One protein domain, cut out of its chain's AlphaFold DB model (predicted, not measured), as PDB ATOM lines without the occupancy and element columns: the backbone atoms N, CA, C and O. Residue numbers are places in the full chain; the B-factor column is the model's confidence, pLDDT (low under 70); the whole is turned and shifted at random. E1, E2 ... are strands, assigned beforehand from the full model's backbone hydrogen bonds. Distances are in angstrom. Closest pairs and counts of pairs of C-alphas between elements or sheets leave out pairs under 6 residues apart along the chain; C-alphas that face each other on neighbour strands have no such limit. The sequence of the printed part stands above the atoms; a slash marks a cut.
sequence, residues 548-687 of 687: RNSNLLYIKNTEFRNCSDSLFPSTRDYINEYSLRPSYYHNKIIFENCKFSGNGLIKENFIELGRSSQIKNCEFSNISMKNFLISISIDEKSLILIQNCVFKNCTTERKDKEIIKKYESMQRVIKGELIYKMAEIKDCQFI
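What this domain is: This is residues 548 to 687 of the 687 residues of an uncharacterized protein of Fusobacterium nucleatum subsp. polymorphum ATCC 10953 (UniProt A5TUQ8). With little regular structure, the chain winds in stacked turns: the parallel sheet E1, E3, E6, E9, E13 makes one wall, E2, E4, E7, E10 a second at a corner to it, E5 and E8 a short third, and hairpin E11 and E12 reaches outward. The printed part has 140 residues, with thirteen named strands, E1 to E13 in order, holding 51: all strand. It is compact, radius of gyration of the C-alphas 15.1 A, spanning 45 by 34 by 28 A.

Where its parts are: E1 is residues 552 to 556, beginning at C-alpha (35.932, 14.211, 13.401); E3 588 to 592, E6 614 to 616, E9 640 to 643, E13 679 to 682, ending at C-alpha (38.320, 23.725, 33.560). E2 is 559 to 561, E4 595 to 597, E7 619 to 621, E10 646 to 648, E5 607 to 609, E8 630 to 632. E11, 663 to 668, measures 15.8 A; E12, 672 to 677, 16.6 A.

How they stand to each other: Within hydrogen-bond range are N 553 and O 588 of parallel E1 and E3, 2.9 A. E1 runs on into E2 at 81 degrees. In antiparallel E11 and E12, N 666 and O 674 are 2.8 A apart.

The domain as a whole: The printed part has no cut. Links E2 to E3 and E10 to E11 are long. pLDDT is under 70 at residues 548 to 551, 572 to 583 and 668 to 671.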
ATOM      1  N   ARG A 548      30.945   4.347  12.257       51.19
ATOM      2  CA  ARG A 548      31.967   3.403  12.741       51.19
ATOM      3  C   ARG A 548      33.394   3.783  12.314       51.19
ATOM      4  O   ARG A 548      34.307   2.998  12.537       51.19
ATOM      5  N   ASN A 549      33.598   4.952  11.699       50.25
ATOM      6  CA  ASN A 549      34.874   5.346  11.108       50.25
ATOM      7  C   ASN A 549      35.372   6.685  11.665       50.25
ATOM      8  O   ASN A 549      34.602   7.587  11.959       50.25
ATOM      9  N   SER A 550      36.696   6.771  11.786       52.03
ATOM     10  CA  SER A 550      37.561   7.718  12.505       52.03
ATOM     11  C   SER A 550      37.458   9.228  12.207       52.03
ATOM     12  O   SER A 550      38.418   9.948  12.533       52.03
ATOM     13  N   ASN A 551      36.372   9.704  11.595       66.75
ATOM     14  CA  ASN A 551      36.200  11.102  11.199       66.75
ATOM     15  C   ASN A 551      35.761  11.966  12.388       66.75
ATOM     16  O   ASN A 551      35.129  11.500  13.335       66.75
ATOM     17  N   LEU A 552      36.188  13.225  12.360       85.44
ATOM     18  CA  LEU A 552      35.932  14.211  13.401       85.44
ATOM     19  C   LEU A 552      34.555  14.843  13.180       85.44
ATOM     20  O   LEU A 552      34.307  15.382  12.109       85.44
ATOM     21  N   LEU A 553      33.689  14.776  14.191       89.94
ATOM     22  CA  LEU A 553      32.364  15.390  14.184       89.94
ATOM     23  C   LEU A 553      32.397  16.717  14.946       89.94
ATOM     24  O   LEU A 553      32.710  16.750  16.138       89.94
ATOM     25  N   TYR A 554      32.045  17.804  14.271       93.69
ATOM     26  CA  TYR A 554      31.900  19.127  14.870       93.69
ATOM     27  C   TYR A 554      30.429  19.437  15.124       93.69
ATOM     28  O   TYR A 554      29.611  19.369  14.210       93.69
ATOM     29  N   ILE A 555      30.095  19.811  16.356       96.06
ATOM     30  CA  ILE A 555      28.735  20.167  16.763       96.06
ATOM     31  C   ILE A 555      28.782  21.529  17.439       96.06
ATOM     32  O   ILE A 555      29.437  21.697  18.470       96.06
ATOM     33  N   LYS A 556      28.106  22.511  16.840       96.88
ATOM     34  CA  LYS A 556      28.133  23.902  17.295       96.88
ATOM     35  C   LYS A 556      26.741  24.487  17.449       96.88
ATOM     36  O   LYS A 556      25.853  24.177  16.659       96.88
ATOM     37  N   ASN A 557      26.561  25.360  18.439       96.19
ATOM     38  CA  ASN A 557      25.348  26.172  18.612       96.19
ATOM     39  C   ASN A 557      24.046  25.343  18.579       96.19
ATOM     40  O   ASN A 557      23.028  25.804  18.080       96.19
ATOM     41  N   THR A 558      24.102  24.086  19.021       96.75
ATOM     42  CA  THR A 558      23.033  23.099  18.822       96.75
ATOM     43  C   THR A 558      22.370  22.776  20.152       96.75
ATOM     44  O   THR A 558      23.048  22.640  21.174       96.75
ATOM     45  N   GLU A 559      21.050  22.634  20.141       97.69
ATOM     46  CA  GLU A 559      20.258  22.307  21.323       97.69
ATOM     47  C   GLU A 559      19.631  20.911  21.214       97.69
ATOM     48  O   GLU A 559      19.090  20.522  20.181       97.69
ATOM     49  N   PHE A 560      19.713  20.157  22.308       96.81
ATOM     50  CA  PHE A 560      19.143  18.830  22.488       96.81
ATOM     51  C   PHE A 560      18.164  18.885  23.665       96.81
ATOM     52  O   PHE A 560      18.582  19.111  24.802       96.81
ATOM     53  N   ARG A 561      16.872  18.668  23.412       95.38
ATOM     54  CA  ARG A 561      15.791  18.750  24.400       95.38
ATOM     55  C   ARG A 561      15.083  17.410  24.557       95.38
ATOM     56  O   ARG A 561      14.640  16.812  23.585       95.38
ATOM     57  N   ASN A 562      14.942  16.939  25.790       92.62
ATOM     58  CA  ASN A 562      14.247  15.695  26.138       92.62
ATOM     59  C   ASN A 562      14.725  14.458  25.353       92.62
ATOM     60  O   ASN A 562      14.002  13.474  25.212       92.62
ATOM     61  N   CYS A 563      15.956  14.482  24.842       91.81
ATOM     62  CA  CYS A 563      16.528  13.327  24.172       91.81
ATOM     63  C   CYS A 563      16.770  12.188  25.169       91.81
ATOM     64  O   CYS A 563      17.107  12.420  26.331       91.81
ATOM     65  N   SER A 564      16.617  10.952  24.700       87.12
ATOM     66  CA  SER A 564      16.769   9.747  25.522       87.12
ATOM     67  C   SER A 564      17.847   8.823  24.972       87.12
ATOM     68  O   SER A 564      18.379   9.042  23.882       87.12
ATOM     69  N   ASP A 565      18.119   7.757  25.725       86.50
ATOM     70  CA  ASP A 565      19.118   6.741  25.387       86.50
ATOM     71  C   ASP A 565      20.508   7.366  25.195       86.50
ATOM     72  O   ASP A 565      20.820   8.399  25.789       86.50
ATOM     73  N   SER A 566      21.373   6.727  24.410       85.75
ATOM     74  CA  SER A 566      22.649   7.329  24.035       85.75
ATOM     75  C   SER A 566      22.450   8.267  22.844       85.75
ATOM     76  O   SER A 566      21.914   7.865  21.807       85.75
ATOM     77  N   LEU A 567      22.895   9.520  22.963       88.56
ATOM     78  CA  LEU A 567      22.885  10.464  21.842       88.56
ATOM     79  C   LEU A 567      23.999  10.156  20.845       88.56
ATOM     80  O   LEU A 567      23.779  10.199  19.635       88.56
ATOM     81  N   PHE A 568      25.180   9.833  21.370       88.31
ATOM     82  CA  PHE A 568      26.393   9.571  20.602       88.31
ATOM     83  C   PHE A 568      27.057   8.296  21.128       88.31
ATOM     84  O   PHE A 568      28.079   8.385  21.819       88.31
ATOM     85  N   PRO A 569      26.477   7.111  20.852       85.00
ATOM     86  CA  PRO A 569      27.094   5.852  21.244       85.00
ATOM     87  C   PRO A 569      28.381   5.640  20.452       85.00
ATOM     88  O   PRO A 569      28.483   6.030  19.286       85.00
ATOM     89  N   SER A 570      29.354   4.973  21.054       79.38
ATOM     90  CA  SER A 570      30.586   4.573  20.393       79.38
ATOM     91  C   SER A 570      30.748   3.065  20.472       79.38
ATOM     92  O   SER A 570      30.550   2.438  21.511       79.38
ATOM     93  N   THR A 571      31.224   2.458  19.388       72.12
ATOM     94  CA  THR A 571      31.792   1.113  19.492       72.12
ATOM     95  C   THR A 571      33.134   1.193  20.215       72.12
ATOM     96  O   THR A 571      33.872   2.173  20.063       72.12
ATOM     97  N   ARG A 572      33.427   0.178  21.028       67.19
ATOM     98  CA  ARG A 572      34.763  -0.076  21.571       67.19
ATOM     99  C   ARG A 572      35.482  -1.068  20.662       67.19
ATOM    100  O   ARG A 572      34.829  -1.952  20.108       67.19
ATOM    101  N   ASP A 573      36.798  -0.933  20.533       62.44
ATOM    102  CA  ASP A 573      37.631  -1.936  19.863       62.44
ATOM    103  C   ASP A 573      37.348  -3.343  20.421       62.44
ATOM    104  O   ASP A 573      37.322  -3.540  21.641       62.44
ATOM    105  N   TYR A 574      37.151  -4.327  19.533       49.34
ATOM    106  CA  TYR A 574      37.035  -5.732  19.927       49.34
ATOM    107  C   TYR A 574      38.420  -6.240  20.320       49.34
ATOM    108  O   TYR A 574      39.245  -6.627  19.492       49.34
ATOM    109  N   ILE A 575      38.699  -6.183  21.611       53.09
ATOM    110  CA  ILE A 575      39.917  -6.724  22.194       53.09
ATOM    111  C   ILE A 575      39.658  -8.206  22.413       53.09
ATOM    112  O   ILE A 575      38.934  -8.580  23.331       53.09
ATOM    113  N   ASN A 576      40.242  -9.059  21.565       45.66
ATOM    114  CA  ASN A 576      40.411 -10.472  21.916       45.66
ATOM    115  C   ASN A 576      41.087 -10.545  23.291       45.66
ATOM    116  O   ASN A 576      41.970  -9.735  23.556       45.66
ATOM    117  N   GLU A 577      40.742 -11.531  24.117       45.97
ATOM    118  CA  GLU A 577      41.223 -11.705  25.506       45.97
ATOM    119  C   GLU A 577      42.764 -11.684  25.669       45.97
ATOM    120  O   GLU A 577      43.283 -11.541  26.771       45.97
ATOM    121  N   TYR A 578      43.507 -11.763  24.560       49.88
ATOM    122  CA  TYR A 578      44.968 -11.696  24.472       49.88
ATOM    123  C   TYR A 578      45.539 -10.316  24.080       49.88
ATOM    124  O   TYR A 578      46.757 -10.156  23.993       49.88
ATOM    125  N   SER A 579      44.705  -9.309  23.799       52.22
ATOM    126  CA  SER A 579      45.157  -7.962  23.435       52.22
ATOM    127  C   SER A 579      45.412  -7.115  24.683       52.22
ATOM    128  O   SER A 579      44.504  -6.722  25.403       52.22
ATOM    129  N   LEU A 580      46.680  -6.757  24.879       53.50
ATOM    130  CA  LEU A 580      47.169  -5.871  25.942       53.50
ATOM    131  C   LEU A 580      46.896  -4.375  25.684       53.50
ATOM    132  O   LEU A 580      47.455  -3.520  26.369       53.50
ATOM    133  N   ARG A 581      46.107  -4.027  24.659       56.84
ATOM    134  CA  ARG A 581      45.727  -2.636  24.368       56.84
ATOM    135  C   ARG A 581      44.393  -2.321  25.045       56.84
ATOM    136  O   ARG A 581      43.508  -3.154  24.940       56.84
ATOM    137  N   PRO A 582      44.217  -1.157  25.691       57.53
ATOM    138  CA  PRO A 582      42.919  -0.747  26.227       57.53
ATOM    139  C   PRO A 582      41.895  -0.528  25.115       57.53
ATOM    140  O   PRO A 582      42.260  -0.104  24.016       57.53
ATOM    141  N   SER A 583      40.620  -0.801  25.406       67.69
ATOM    142  CA  SER A 583      39.526  -0.480  24.485       67.69
ATOM    143  C   SER A 583      39.337   1.021  24.504       67.69
ATOM    144  O   SER A 583      39.241   1.581  25.593       67.69
ATOM    145  N   TYR A 584      39.212   1.656  23.346       76.44
ATOM    146  CA  TYR A 584      38.882   3.074  23.270       76.44
ATOM    147  C   TYR A 584      37.589   3.281  22.504       76.44
ATOM    148  O   TYR A 584      37.201   2.455  21.677       76.44
ATOM    149  N   TYR A 585      36.937   4.406  22.775       82.69
ATOM    150  CA  TYR A 585      35.856   4.884  21.932       82.69
ATOM    151  C   TYR A 585      36.435   5.479  20.640       82.69
ATOM    152  O   TYR A 585      37.447   6.186  20.663       82.69
ATOM    153  N   HIS A 586      35.794   5.194  19.507       80.94
ATOM    154  CA  HIS A 586      36.185   5.738  18.204       80.94
ATOM    155  C   HIS A 586      35.623   7.134  17.944       80.94
ATOM    156  O   HIS A 586      36.168   7.847  17.101       80.94
ATOM    157  N   ASN A 587      34.569   7.526  18.662       84.06
ATOM    158  CA  ASN A 587      33.917   8.818  18.485       84.06
ATOM    159  C   ASN A 587      34.890   9.968  18.761       84.06
ATOM    160  O   ASN A 587      35.358  10.133  19.886       84.06
ATOM    161  N   LYS A 588      35.168  10.790  17.748       89.19
ATOM    162  CA  LYS A 588      35.919  12.041  17.900       89.19
ATOM    163  C   LYS A 588      34.943  13.191  17.723       89.19
ATOM    164  O   LYS A 588      34.543  13.467  16.597       89.19
ATOM    165  N   ILE A 589      34.527  13.821  18.819       92.25
ATOM    166  CA  ILE A 589      33.464  14.834  18.784       92.25
ATOM    167  C   ILE A 589      33.940  16.128  19.438       92.25
ATOM    168  O   ILE A 589      34.485  16.114  20.542       92.25
ATOM    169  N   ILE A 590      33.725  17.249  18.757       95.25
ATOM    170  CA  ILE A 590      33.959  18.591  19.286       95.25
ATOM    171  C   ILE A 590      32.610  19.275  19.463       95.25
ATOM    172  O   ILE A 590      31.951  19.600  18.478       95.25
ATOM    173  N   PHE A 591      32.233  19.513  20.716       97.06
ATOM    174  CA  PHE A 591      31.067  20.308  21.087       97.06
ATOM    175  C   PHE A 591      31.473  21.743  21.425       97.06
ATOM    176  O   PHE A 591      32.386  21.964  22.225       97.06
ATOM    177  N   GLU A 592      30.761  22.714  20.861       97.94
ATOM    178  CA  GLU A 592      30.937  24.140  21.145       97.94
ATOM    179  C   GLU A 592      29.576  24.837  21.259       97.94
ATOM    180  O   GLU A 592      28.735  24.712  20.372       97.94
ATOM    181  N   ASN A 593      29.338  25.583  22.341       97.75
ATOM    182  CA  ASN A 593      28.099  26.352  22.547       97.75
ATOM    183  C   ASN A 593      26.812  25.502  22.434       97.75
ATOM    184  O   ASN A 593      25.813  25.952  21.875       97.75
ATOM    185  N   CYS A 594      26.837  24.251  22.900       97.94
ATOM    186  CA  CYS A 594      25.686  23.348  22.816       97.94
ATOM    187  C   CYS A 594      24.876  23.331  24.116       97.94
ATOM    188  O   CYS A 594      25.429  23.492  25.204       97.94
ATOM    189  N   LYS A 595      23.571  23.087  24.008       97.94
ATOM    190  CA  LYS A 595      22.663  22.970  25.154       97.94
ATOM    191  C   LYS A 595      22.029  21.593  25.186       97.94
ATOM    192  O   LYS A 595      21.529  21.116  24.176       97.94
ATOM    193  N   PHE A 596      22.014  20.972  26.351       97.31
ATOM    194  CA  PHE A 596      21.402  19.678  26.592       97.31
ATOM    195  C   PHE A 596      20.424  19.837  27.744       97.31
ATOM    196  O   PHE A 596      20.809  20.238  28.840       97.31
ATOM    197  N   SER A 597      19.159  19.517  27.517       95.12
ATOM    198  CA  SER A 597      18.133  19.543  28.549       95.12
ATOM    199  C   SER A 597      17.240  18.318  28.454       95.12
ATOM    200  O   SER A 597      17.035  17.768  27.374       95.12
ATOM    201  N   GLY A 598      16.710  17.858  29.578       88.75
ATOM    202  CA  GLY A 598      15.763  16.751  29.582       88.75
ATOM    203  C   GLY A 598      15.234  16.464  30.971       88.75
ATOM    204  O   GLY A 598      15.845  16.883  31.939       88.75
ATOM    205  N   ASN A 599      14.117  15.743  31.056       77.38
ATOM    206  CA  ASN A 599      13.469  15.405  32.333       77.38
ATOM    207  C   ASN A 599      13.364  13.883  32.575       77.38
ATOM    208  O   ASN A 599      12.785  13.448  33.569       77.38
ATOM    209  N   GLY A 600      13.870  13.061  31.649       77.19
ATOM    210  CA  GLY A 600      13.788  11.599  31.702       77.19
ATOM    211  C   GLY A 600      15.060  10.936  32.233       77.19
ATOM    212  O   GLY A 600      16.155  11.482  32.113       77.19
ATOM    213  N   LEU A 601      14.916   9.723  32.781       84.44
ATOM    214  CA  LEU A 601      16.045   8.895  33.208       84.44
ATOM    215  C   LEU A 601      16.682   8.171  32.010       84.44
ATOM    216  O   LEU A 601      16.076   7.276  31.419       84.44
ATOM    217  N   ILE A 602      17.937   8.491  31.707       88.12
ATOM    218  CA  ILE A 602      18.730   7.821  30.668       88.12
ATOM    219  C   ILE A 602      19.399   6.571  31.248       88.12
ATOM    220  O   ILE A 602      20.136   6.642  32.231       88.12
ATOM    221  N   LYS A 603      19.150   5.400  30.649       86.50
ATOM    222  CA  LYS A 603      19.663   4.112  31.159       86.50
ATOM    223  C   LYS A 603      21.136   3.853  30.828       86.50
ATOM    224  O   LYS A 603      21.810   3.176  31.598       86.50
ATOM    225  N   GLU A 604      21.616   4.394  29.716       86.25
ATOM    226  CA  GLU A 604      22.969   4.181  29.193       86.25
ATOM    227  C   GLU A 604      23.879   5.396  29.445       86.25
ATOM    228  O   GLU A 604      23.499   6.349  30.128       86.25
ATOM    229  N   ASN A 605      25.099   5.373  28.899       89.19
ATOM    230  CA  ASN A 605      25.907   6.588  28.797       89.19
ATOM    231  C   ASN A 605      25.272   7.550  27.786       89.19
ATOM    232  O   ASN A 605      24.984   7.161  26.650       89.19
ATOM    233  N   PHE A 606      25.099   8.812  28.176       90.25
ATOM    234  CA  PHE A 606      24.440   9.789  27.310       90.25
ATOM    235  C   PHE A 606      25.337  10.229  26.142       90.25
ATOM    236  O   PHE A 606      24.905  10.206  24.988       90.25
ATOM    237  N   ILE A 607      26.603  10.556  26.428       92.75
ATOM    238  CA  ILE A 607      27.629  10.913  25.436       92.75
ATOM    239  C   ILE A 607      28.864  10.030  25.644       92.75
ATOM    240  O   ILE A 607      29.393   9.963  26.755       92.75
ATOM    241  N   GLU A 608      29.350   9.388  24.579       91.12
ATOM    242  CA  GLU A 608      30.577   8.586  24.602       91.12
ATOM    243  C   GLU A 608      31.675   9.220  23.740       91.12
ATOM    244  O   GLU A 608      31.507   9.402  22.532       91.12
ATOM    245  N   LEU A 609      32.808   9.558  24.370       91.06
ATOM    246  CA  LEU A 609      33.906  10.297  23.746       91.06
ATOM    247  C   LEU A 609      35.214   9.506  23.704       91.06
ATOM    248  O   LEU A 609      35.716   9.003  24.714       91.06
ATOM    249  N   GLY A 610      35.796   9.477  22.511       89.19
ATOM    250  CA  GLY A 610      37.121   8.969  22.207       89.19
ATOM    251  C   GLY A 610      38.170  10.072  22.090       89.19
ATOM    252  O   GLY A 610      37.959  11.236  22.444       89.19
ATOM    253  N   ARG A 611      39.342   9.690  21.577       86.75
ATOM    254  CA  ARG A 611      40.526  10.560  21.485       86.75
ATOM    255  C   ARG A 611      40.244  11.819  20.665       86.75
ATOM    256  O   ARG A 611      39.475  11.782  19.712       86.75
ATOM    257  N   SER A 612      40.918  12.917  21.007       88.38
ATOM    258  CA  SER A 612      40.796  14.219  20.325       88.38
ATOM    259  C   SER A 612      39.433  14.917  20.461       88.38
ATOM    260  O   SER A 612      39.246  15.973  19.862       88.38
ATOM    261  N   SER A 613      38.508  14.375  21.258       93.38
ATOM    262  CA  SER A 613      37.234  15.032  21.560       93.38
ATOM    263  C   SER A 613      37.414  16.243  22.482       93.38
ATOM    264  O   SER A 613      38.366  16.301  23.265       93.38
ATOM    265  N   GLN A 614      36.491  17.203  22.408       95.88
ATOM    266  CA  GLN A 614      36.466  18.402  23.259       95.88
ATOM    267  C   GLN A 614      35.025  18.839  23.541       95.88
ATOM    268  O   GLN A 614      34.155  18.690  22.685       95.88
ATOM    269  N   ILE A 615      34.785  19.431  24.713       97.94
ATOM    270  CA  ILE A 615      33.517  20.093  25.048       97.94
ATOM    271  C   ILE A 615      33.825  21.500  25.557       97.94
ATOM    272  O   ILE A 615      34.590  21.660  26.510       97.94
ATOM    273  N   LYS A 616      33.243  22.524  24.928       98.12
ATOM    274  CA  LYS A 616      33.453  23.932  25.288       98.12
ATOM    275  C   LYS A 616      32.139  24.699  25.344       98.12
ATOM    276  O   LYS A 616      31.311  24.565  24.446       98.12
ATOM    277  N   ASN A 617      31.982  25.544  26.363       98.12
ATOM    278  CA  ASN A 617      30.856  26.479  26.493       98.12
ATOM    279  C   ASN A 617      29.476  25.790  26.412       98.12
ATOM    280  O   ASN A 617      28.552  26.328  25.808       98.12
ATOM    281  N   CYS A 618      29.346  24.568  26.933       98.31
ATOM    282  CA  CYS A 618      28.102  23.799  26.838       98.31
ATOM    283  C   CYS A 618      27.295  23.844  28.139       98.31
ATOM    284  O   CYS A 618      27.861  23.897  29.230       98.31
ATOM    285  N   GLU A 619      25.974  23.762  28.030       98.25
ATOM    286  CA  GLU A 619      25.056  23.687  29.169       98.25
ATOM    287  C   GLU A 619      24.370  22.319  29.203       98.25
ATOM    288  O   GLU A 619      23.871  21.850  28.185       98.25
ATOM    289  N   PHE A 620      24.319  21.694  30.375       97.56
ATOM    290  CA  PHE A 620      23.593  20.460  30.650       97.56
ATOM    291  C   PHE A 620      22.623  20.723  31.798       97.56
ATOM    292  O   PHE A 620      23.063  21.066  32.890       97.56
ATOM    293  N   SER A 621      21.322  20.561  31.565       96.44
ATOM    294  CA  SER A 621      20.277  21.012  32.488       96.44
ATOM    295  C   SER A 621      19.209  19.937  32.727       96.44
ATOM    296  O   SER A 621      18.609  19.421  31.789       96.44
ATOM    297  N   ASN A 622      18.944  19.627  34.000       94.94
ATOM    298  CA  ASN A 622      17.907  18.703  34.498       94.94
ATOM    299  C   ASN A 622      18.053  17.220  34.093       94.94
ATOM    300  O   ASN A 622      17.131  16.431  34.265       94.94
ATOM    301  N   ILE A 623      19.219  16.805  33.601       93.44
ATOM    302  CA  ILE A 623      19.414  15.453  33.061       93.44
ATOM    303  C   ILE A 623      19.673  14.427  34.178       93.44
ATOM    304  O   ILE A 623      20.635  14.560  34.940       93.44
ATOM    305  N   SER A 624      18.886  13.351  34.220       92.19
ATOM    306  CA  SER A 624      19.100  12.202  35.111       92.19
ATOM    307  C   SER A 624      19.583  10.976  34.334       92.19
ATOM    308  O   SER A 624      19.005  10.622  33.308       92.19
ATOM    309  N   MET A 625      20.610  10.276  34.821       91.44
ATOM    310  CA  MET A 625      21.090   9.030  34.206       91.44
ATOM    311  C   MET A 625      21.373   7.908  35.205       91.44
ATOM    312  O   MET A 625      21.635   8.132  36.382       91.44
ATOM    313  N   LYS A 626      21.384   6.667  34.721       92.56
ATOM    314  CA  LYS A 626      21.864   5.515  35.493       92.56
ATOM    315  C   LYS A 626      23.385   5.425  35.546       92.56
ATOM    316  O   LYS A 626      23.930   4.913  36.521       92.56
ATOM    317  N   ASN A 627      24.062   5.889  34.495       92.44
ATOM    318  CA  ASN A 627      25.510   5.771  34.341       92.44
ATOM    319  C   ASN A 627      26.179   7.152  34.244       92.44
ATOM    320  O   ASN A 627      25.941   7.995  35.110       92.44
ATOM    321  N   PHE A 628      27.020   7.395  33.237       93.69
ATOM    322  CA  PHE A 628      27.671   8.687  33.038       93.69
ATOM    323  C   PHE A 628      26.893   9.563  32.050       93.69
ATOM    324  O   PHE A 628      26.431   9.095  31.010       93.69
ATOM    325  N   LEU A 629      26.818  10.863  32.342       94.12
ATOM    326  CA  LEU A 629      26.427  11.875  31.361       94.12
ATOM    327  C   LEU A 629      27.480  11.944  30.247       94.12
ATOM    328  O   LEU A 629      27.150  11.920  29.066       94.12
ATOM    329  N   ILE A 630      28.758  11.975  30.636       95.25
ATOM    330  CA  ILE A 630      29.894  11.959  29.712       95.25
ATOM    331  C   ILE A 630      30.789  10.776  30.075       95.25
ATOM    332  O   ILE A 630      31.482  10.780  31.098       95.25
ATOM    333  N   SER A 631      30.765   9.756  29.224       93.31
ATOM    334  CA  SER A 631      31.630   8.587  29.309       93.31
ATOM    335  C   SER A 631      32.826   8.765  28.388       93.31
ATOM    336  O   SER A 631      32.690   9.120  27.218       93.31
ATOM    337  N   ILE A 632      34.016   8.509  28.919       91.62
ATOM    338  CA  ILE A 632      35.279   8.679  28.206       91.62
ATOM    339  C   ILE A 632      36.037   7.357  28.232       91.62
ATOM    340  O   ILE A 632      36.048   6.652  29.248       91.62
ATOM    341  N   SER A 633      36.658   7.017  27.105       88.50
ATOM    342  CA  SER A 633      37.586   5.893  27.017       88.50
ATOM    343  C   SER A 633      38.647   6.188  25.956       88.50
ATOM    344  O   SER A 633      38.377   6.161  24.753       88.50
ATOM    345  N   ILE A 634      39.845   6.544  26.423       84.62
ATOM    346  CA  ILE A 634      41.001   7.019  25.638       84.62
ATOM    347  C   ILE A 634      42.297   6.469  26.236       84.62
ATOM    348  O   ILE A 634      42.257   5.906  27.318       84.62
ATOM    349  N   ASP A 635      43.438   6.616  25.555       82.69
ATOM    350  CA  ASP A 635      44.712   6.116  26.094       82.69
ATOM    351  C   ASP A 635      45.320   7.009  27.172       82.69
ATOM    352  O   ASP A 635      44.977   8.179  27.302       82.69
ATOM    353  N   GLU A 636      46.287   6.453  27.902       81.00
ATOM    354  CA  GLU A 636      47.031   7.137  28.969       81.00
ATOM    355  C   GLU A 636      47.810   8.385  28.526       81.00
ATOM    356  O   GLU A 636      48.301   9.127  29.375       81.00
ATOM    357  N   LYS A 637      47.959   8.612  27.215       82.94
ATOM    358  CA  LYS A 637      48.668   9.765  26.639       82.94
ATOM    359  C   LYS A 637      47.714  10.851  26.148       82.94
ATOM    360  O   LYS A 637      48.169  11.915  25.734       82.94
ATOM    361  N   SER A 638      46.415  10.576  26.163       85.62
ATOM    362  CA  SER A 638      45.371  11.453  25.658       85.62
ATOM    363  C   SER A 638      44.619  12.095  26.816       85.62
ATOM    364  O   SER A 638      44.439  11.498  27.873       85.62
ATOM    365  N   LEU A 639      44.134  13.312  26.594       91.50
ATOM    366  CA  LEU A 639      43.335  14.054  27.561       91.50
ATOM    367  C   LEU A 639      42.215  14.780  26.816       91.50
ATOM    368  O   LEU A 639      42.470  15.439  25.808       91.50
ATOM    369  N   ILE A 640      40.981  14.645  27.296       94.31
ATOM    370  CA  ILE A 640      39.821  15.381  26.789       94.31
ATOM    371  C   ILE A 640      39.619  16.625  27.644       94.31
ATOM    372  O   ILE A 640      39.552  16.540  28.869       94.31
ATOM    373  N   LEU A 641      39.481  17.773  26.985       95.81
ATOM    374  CA  LEU A 641      39.200  19.044  27.638       95.81
ATOM    375  C   LEU A 641      37.688  19.299  27.684       95.81
ATOM    376  O   LEU A 641      37.033  19.336  26.639       95.81
ATOM    377  N   ILE A 642      37.167  19.515  28.892       97.69
ATOM    378  CA  ILE A 642      35.811  19.994  29.174       97.69
ATOM    379  C   ILE A 642      35.958  21.372  29.822       97.69
ATOM    380  O   ILE A 642      36.469  21.483  30.937       97.69
ATOM    381  N   GLN A 643      35.565  22.428  29.112       98.06
ATOM    382  CA  GLN A 643      35.848  23.805  29.517       98.06
ATOM    383  C   GLN A 643      34.606  24.700  29.474       98.06
ATOM    384  O   GLN A 643      33.812  24.607  28.538       98.06
ATOM    385  N   ASN A 644      34.472  25.610  30.446       98.06
ATOM    386  CA  ASN A 644      33.413  26.630  30.497       98.06
ATOM    387  C   ASN A 644      31.992  26.043  30.407       98.06
ATOM    388  O   ASN A 644      31.112  26.633  29.785       98.06
ATOM    389  N   CYS A 645      31.774  24.843  30.943       98.38
ATOM    390  CA  CYS A 645      30.476  24.178  30.877       98.38
ATOM    391  C   CYS A 645      29.670  24.391  32.162       98.38
ATOM    392  O   CYS A 645      30.240  24.509  33.246       98.38
ATOM    393  N   VAL A 646      28.345  24.386  32.046       98.31
ATOM    394  CA  VAL A 646      27.420  24.468  33.183       98.31
ATOM    395  C   VAL A 646      26.643  23.161  33.276       98.31
ATOM    396  O   VAL A 646      26.030  22.739  32.302       98.31
ATOM    397  N   PHE A 647      26.663  22.528  34.443       97.56
ATOM    398  CA  PHE A 647      25.892  21.332  34.767       97.56
ATOM    399  C   PHE A 647      24.885  21.703  35.850       97.56
ATOM    400  O   PHE A 647      25.264  21.867  37.006       97.56
ATOM    401  N   LYS A 648      23.618  21.867  35.474       96.56
ATOM    402  CA  LYS A 648      22.533  22.311  36.345       96.56
ATOM    403  C   LYS A 648      21.581  21.158  36.628       96.56
ATOM    404  O   LYS A 648      20.977  20.619  35.703       96.56
ATOM    405  N   ASN A 649      21.397  20.792  37.894       94.31
ATOM    406  CA  ASN A 649      20.495  19.710  38.312       94.31
ATOM    407  C   ASN A 649      20.750  18.366  37.589       94.31
ATOM    408  O   ASN A 649      19.818  17.597  37.344       94.31
ATOM    409  N   CYS A 650      21.996  18.069  37.213       94.62
ATOM    410  CA  CYS A 650      22.348  16.782  36.611       94.62
ATOM    411  C   CYS A 650      22.580  15.728  37.699       94.62
ATOM    412  O   CYS A 650      23.353  15.953  38.629       94.62
ATOM    413  N   THR A 651      21.949  14.558  37.584       93.19
ATOM    414  CA  THR A 651      21.991  13.520  38.630       93.19
ATOM    415  C   THR A 651      22.289  12.137  38.071       93.19
ATOM    416  O   THR A 651      21.898  11.807  36.955       93.19
ATOM    417  N   THR A 652      22.960  11.298  38.869       94.19
ATOM    418  CA  THR A 652      23.223   9.900  38.511       94.19
ATOM    419  C   THR A 652      22.846   8.905  39.616       94.19
ATOM    420  O   THR A 652      23.007   9.173  40.816       94.19
ATOM    421  N   GLU A 653      22.351   7.729  39.221       94.62
ATOM    422  CA  GLU A 653      22.092   6.595  40.125       94.62
ATOM    423  C   GLU A 653      23.379   5.886  40.573       94.62
ATOM    424  O   GLU A 653      23.342   5.076  41.503       94.62
ATOM    425  N   ARG A 654      24.530   6.204  39.967       92.81
ATOM    426  CA  ARG A 654      25.818   5.635  40.373       92.81
ATOM    427  C   ARG A 654      26.109   5.885  41.855       92.81
ATOM    428  O   ARG A 654      25.775   6.932  42.417       92.81
ATOM    429  N   LYS A 655      26.797   4.923  42.479       91.25
ATOM    430  CA  LYS A 655      27.195   4.989  43.897       91.25
ATOM    431  C   LYS A 655      28.148   6.151  44.188       91.25
ATOM    432  O   LYS A 655      28.043   6.754  45.246       91.25
ATOM    433  N   ASP A 656      29.049   6.448  43.254       91.38
ATOM    434  CA  ASP A 656      30.042   7.524  43.361       91.38
ATOM    435  C   ASP A 656      29.472   8.917  43.047       91.38
ATOM    436  O   ASP A 656      30.154   9.910  43.277       91.38
ATOM    437  N   LYS A 657      28.230   8.998  42.545       92.19
ATOM    438  CA  LYS A 657      27.555  10.238  42.125       92.19
ATOM    439  C   LYS A 657      28.302  11.044  41.054       92.19
ATOM    440  O   LYS A 657      27.923  12.174  40.760       92.19
ATOM    441  N   GLU A 658      29.307  10.449  40.415       93.56
ATOM    442  CA  GLU A 658      30.104  11.091  39.375       93.56
ATOM    443  C   GLU A 658      29.382  11.024  38.026       93.56
ATOM    444  O   GLU A 658      29.165   9.951  37.463       93.56
ATOM    445  N   ILE A 659      29.024  12.192  37.484       94.81
ATOM    446  CA  ILE A 659      28.345  12.307  36.184       94.81
ATOM    447  C   ILE A 659      29.318  12.276  34.993       94.81
ATOM    448  O   ILE A 659      28.904  11.989  33.870       94.81
ATOM    449  N   ILE A 660      30.612  12.531  35.219       96.19
ATOM    450  CA  ILE A 660      31.664  12.520  34.189       96.19
ATOM    451  C   ILE A 660      32.713  11.478  34.560       96.19
ATOM    452  O   ILE A 660      33.270  11.503  35.658       96.19
ATOM    453  N   LYS A 661      33.059  10.603  33.616       94.19
ATOM    454  CA  LYS A 661      34.136   9.630  33.809       94.19
ATOM    455  C   LYS A 661      35.509  10.287  33.623       94.19
ATOM    456  O   LYS A 661      35.949  10.521  32.501       94.19
ATOM    457  N   LYS A 662      36.199  10.578  34.732       92.50
ATOM    458  CA  LYS A 662      37.486  11.314  34.745       92.50
ATOM    459  C   LYS A 662      38.729  10.421  34.700       92.50
ATOM    460  O   LYS A 662      39.778  10.876  34.245       92.50
ATOM    461  N   TYR A 663      38.619   9.180  35.171       89.94
ATOM    462  CA  TYR A 663      39.734   8.243  35.328       89.94
ATOM    463  C   TYR A 663      39.383   6.873  34.738       89.94
ATOM    464  O   TYR A 663      38.216   6.477  34.719       89.94
ATOM    465  N   GLU A 664      40.395   6.162  34.253       85.06
ATOM    466  CA  GLU A 664      40.311   4.773  33.784       85.06
ATOM    467  C   GLU A 664      41.442   3.981  34.435       85.06
ATOM    468  O   GLU A 664      42.489   4.550  34.769       85.06
ATOM    469  N   SER A 665      41.226   2.680  34.620       80.06
ATOM    470  CA  SER A 665      42.276   1.768  35.040       80.06
ATOM    471  C   SER A 665      42.633   0.772  33.939       80.06
ATOM    472  O   SER A 665      41.791   0.332  33.157       80.06
ATOM    473  N   MET A 666      43.920   0.457  33.835       75.56
ATOM    474  CA  MET A 666      44.459  -0.502  32.878       75.56
ATOM    475  C   MET A 666      45.420  -1.441  33.600       75.56
ATOM    476  O   MET A 666      46.364  -0.993  34.251       75.56
ATOM    477  N   GLN A 667      45.244  -2.750  33.421       72.12
ATOM    478  CA  GLN A 667      46.254  -3.712  33.849       72.12
ATOM    479  C   GLN A 667      47.466  -3.674  32.916       72.12
ATOM    480  O   GLN A 667      47.354  -3.876  31.706       72.12
ATOM    481  N   ARG A 668      48.649  -3.431  33.484       67.94
ATOM    482  CA  ARG A 668      49.927  -3.498  32.773       67.94
ATOM    483  C   ARG A 668      50.642  -4.802  33.111       67.94
ATOM    484  O   ARG A 668      50.780  -5.143  34.281       67.94
ATOM    485  N   VAL A 669      51.217  -5.444  32.092       65.50
ATOM    486  CA  VAL A 669      51.928  -6.740  32.194       65.50
ATOM    487  C   VAL A 669      53.004  -6.767  33.287       65.50
ATOM    488  O   VAL A 669      53.192  -7.787  33.934       65.50
ATOM    489  N   ILE A 670      53.723  -5.656  33.488       63.34
ATOM    490  CA  ILE A 670      54.930  -5.620  34.336       63.34
ATOM    491  C   ILE A 670      54.743  -4.750  35.594       63.34
ATOM    492  O   ILE A 670      55.519  -4.857  36.536       63.34
ATOM    493  N   LYS A 671      53.735  -3.866  35.632       63.47
ATOM    494  CA  LYS A 671      53.642  -2.789  36.644       63.47
ATOM    495  C   LYS A 671      52.327  -2.744  37.437       63.47
ATOM    496  O   LYS A 671      52.097  -1.759  38.130       63.47
ATOM    497  N   GLY A 672      51.487  -3.777  37.358       75.12
ATOM    498  CA  GLY A 672      50.193  -3.804  38.050       75.12
ATOM    499  C   GLY A 672      49.142  -2.898  37.398       75.12
ATOM    500  O   GLY A 672      49.229  -2.587  36.208       75.12
ATOM    501  N   GLU A 673      48.126  -2.502  38.163       79.12
ATOM    502  CA  GLU A 673      47.052  -1.616  37.701       79.12
ATOM    503  C   GLU A 673      47.541  -0.159  37.617       79.12
ATOM    504  O   GLU A 673      48.008   0.418  38.597       79.12
ATOM    505  N   LEU A 674      47.444   0.445  36.432       81.56
ATOM    506  CA  LEU A 674      47.634   1.877  36.228       81.56
ATOM    507  C   LEU A 674      46.276   2.567  36.261       81.56
ATOM    508  O   LEU A 674      45.437   2.267  35.417       81.56
ATOM    509  N   ILE A 675      46.120   3.569  37.120       85.81
ATOM    510  CA  ILE A 675      45.022   4.536  37.038       85.81
ATOM    511  C   ILE A 675      45.553   5.810  36.381       85.81
ATOM    512  O   ILE A 675      46.577   6.348  36.805       85.81
ATOM    513  N   TYR A 676      44.868   6.305  35.353       88.25
ATOM    514  CA  TYR A 676      45.251   7.527  34.646       88.25
ATOM    515  C   TYR A 676      44.050   8.445  34.419       88.25
ATOM    516  O   TYR A 676      42.896   8.013  34.400       88.25
ATOM    517  N   LYS A 677      44.336   9.743  34.288       92.19
ATOM    518  CA  LYS A 677      43.341  10.796  34.071       92.19
ATOM    519  C   LYS A 677      43.033  10.906  32.579       92.19
ATOM    520  O   LYS A 677      43.951  11.037  31.781       92.19
ATOM    521  N   MET A 678      41.751  10.898  32.230       93.56
ATOM    522  CA  MET A 678      41.268  11.010  30.851       93.56
ATOM    523  C   MET A 678      40.603  12.352  30.543       93.56
ATOM    524  O   MET A 678      40.539  12.753  29.384       93.56
ATOM    525  N   ALA A 679      40.097  13.047  31.562       94.12
ATOM    526  CA  ALA A 679      39.357  14.293  31.393       94.12
ATOM    527  C   ALA A 679      39.955  15.418  32.236       94.12
ATOM    528  O   ALA A 679      40.195  15.248  33.433       94.12
ATOM    529  N   GLU A 680      40.146  16.584  31.632       95.31
ATOM    530  CA  GLU A 680      40.443  17.835  32.318       95.31
ATOM    531  C   GLU A 680      39.206  18.729  32.314       95.31
ATOM    532  O   GLU A 680      38.678  19.063  31.257       95.31
ATOM    533  N   ILE A 681      38.745  19.098  33.511       96.31
ATOM    534  CA  ILE A 681      37.586  19.966  33.719       96.31
ATOM    535  C   ILE A 681      38.112  21.332  34.144       96.31
ATOM    536  O   ILE A 681      38.778  21.434  35.176       96.31
ATOM    537  N   LYS A 682      37.822  22.364  33.353       96.69
ATOM    538  CA  LYS A 682      38.320  23.725  33.560       96.69
ATOM    539  C   LYS A 682      37.172  24.730  33.523       96.69
ATOM    540  O   LYS A 682      36.354  24.689  32.610       96.69
ATOM    541  N   ASP A 683      37.108  25.620  34.509       96.81
ATOM    542  CA  ASP A 683      36.139  26.726  34.558       96.81
ATOM    543  C   ASP A 683      34.667  26.275  34.390       96.81
ATOM    544  O   ASP A 683      33.843  26.982  33.820       96.81
ATOM    545  N   CYS A 684      34.332  25.062  34.851       97.00
ATOM    546  CA  CYS A 684      32.976  24.510  34.776       97.00
ATOM    547  C   CYS A 684      32.214  24.709  36.092       97.00
ATOM    548  O   CYS A 684      32.802  24.629  37.172       97.00
ATOM    549  N   GLN A 685      30.901  24.906  36.003       96.81
ATOM    550  CA  GLN A 685      30.005  25.077  37.147       96.81
ATOM    551  C   GLN A 685      29.111  23.847  37.314       96.81
ATOM    552  O   GLN A 685      28.570  23.340  36.334       96.81
ATOM    553  N   PHE A 686      28.940  23.389  38.553       95.44
ATOM    554  CA  PHE A 686      28.028  22.308  38.929       95.44
ATOM    555  C   PHE A 686      27.042  22.891  39.942       95.44
ATOM    556  O   PHE A 686      27.457  23.231  41.051       95.44
ATOM    557  N   ILE A 687      25.793  23.101  39.520       92.31
ATOM    558  CA  ILE A 687      24.762  23.859  40.246       92.31
ATOM    559  C   ILE A 687      23.542  22.983  40.503       92.31
ATOM    560  O   ILE A 687      23.107  22.279  39.561       92.31
TER     561      ILE A 687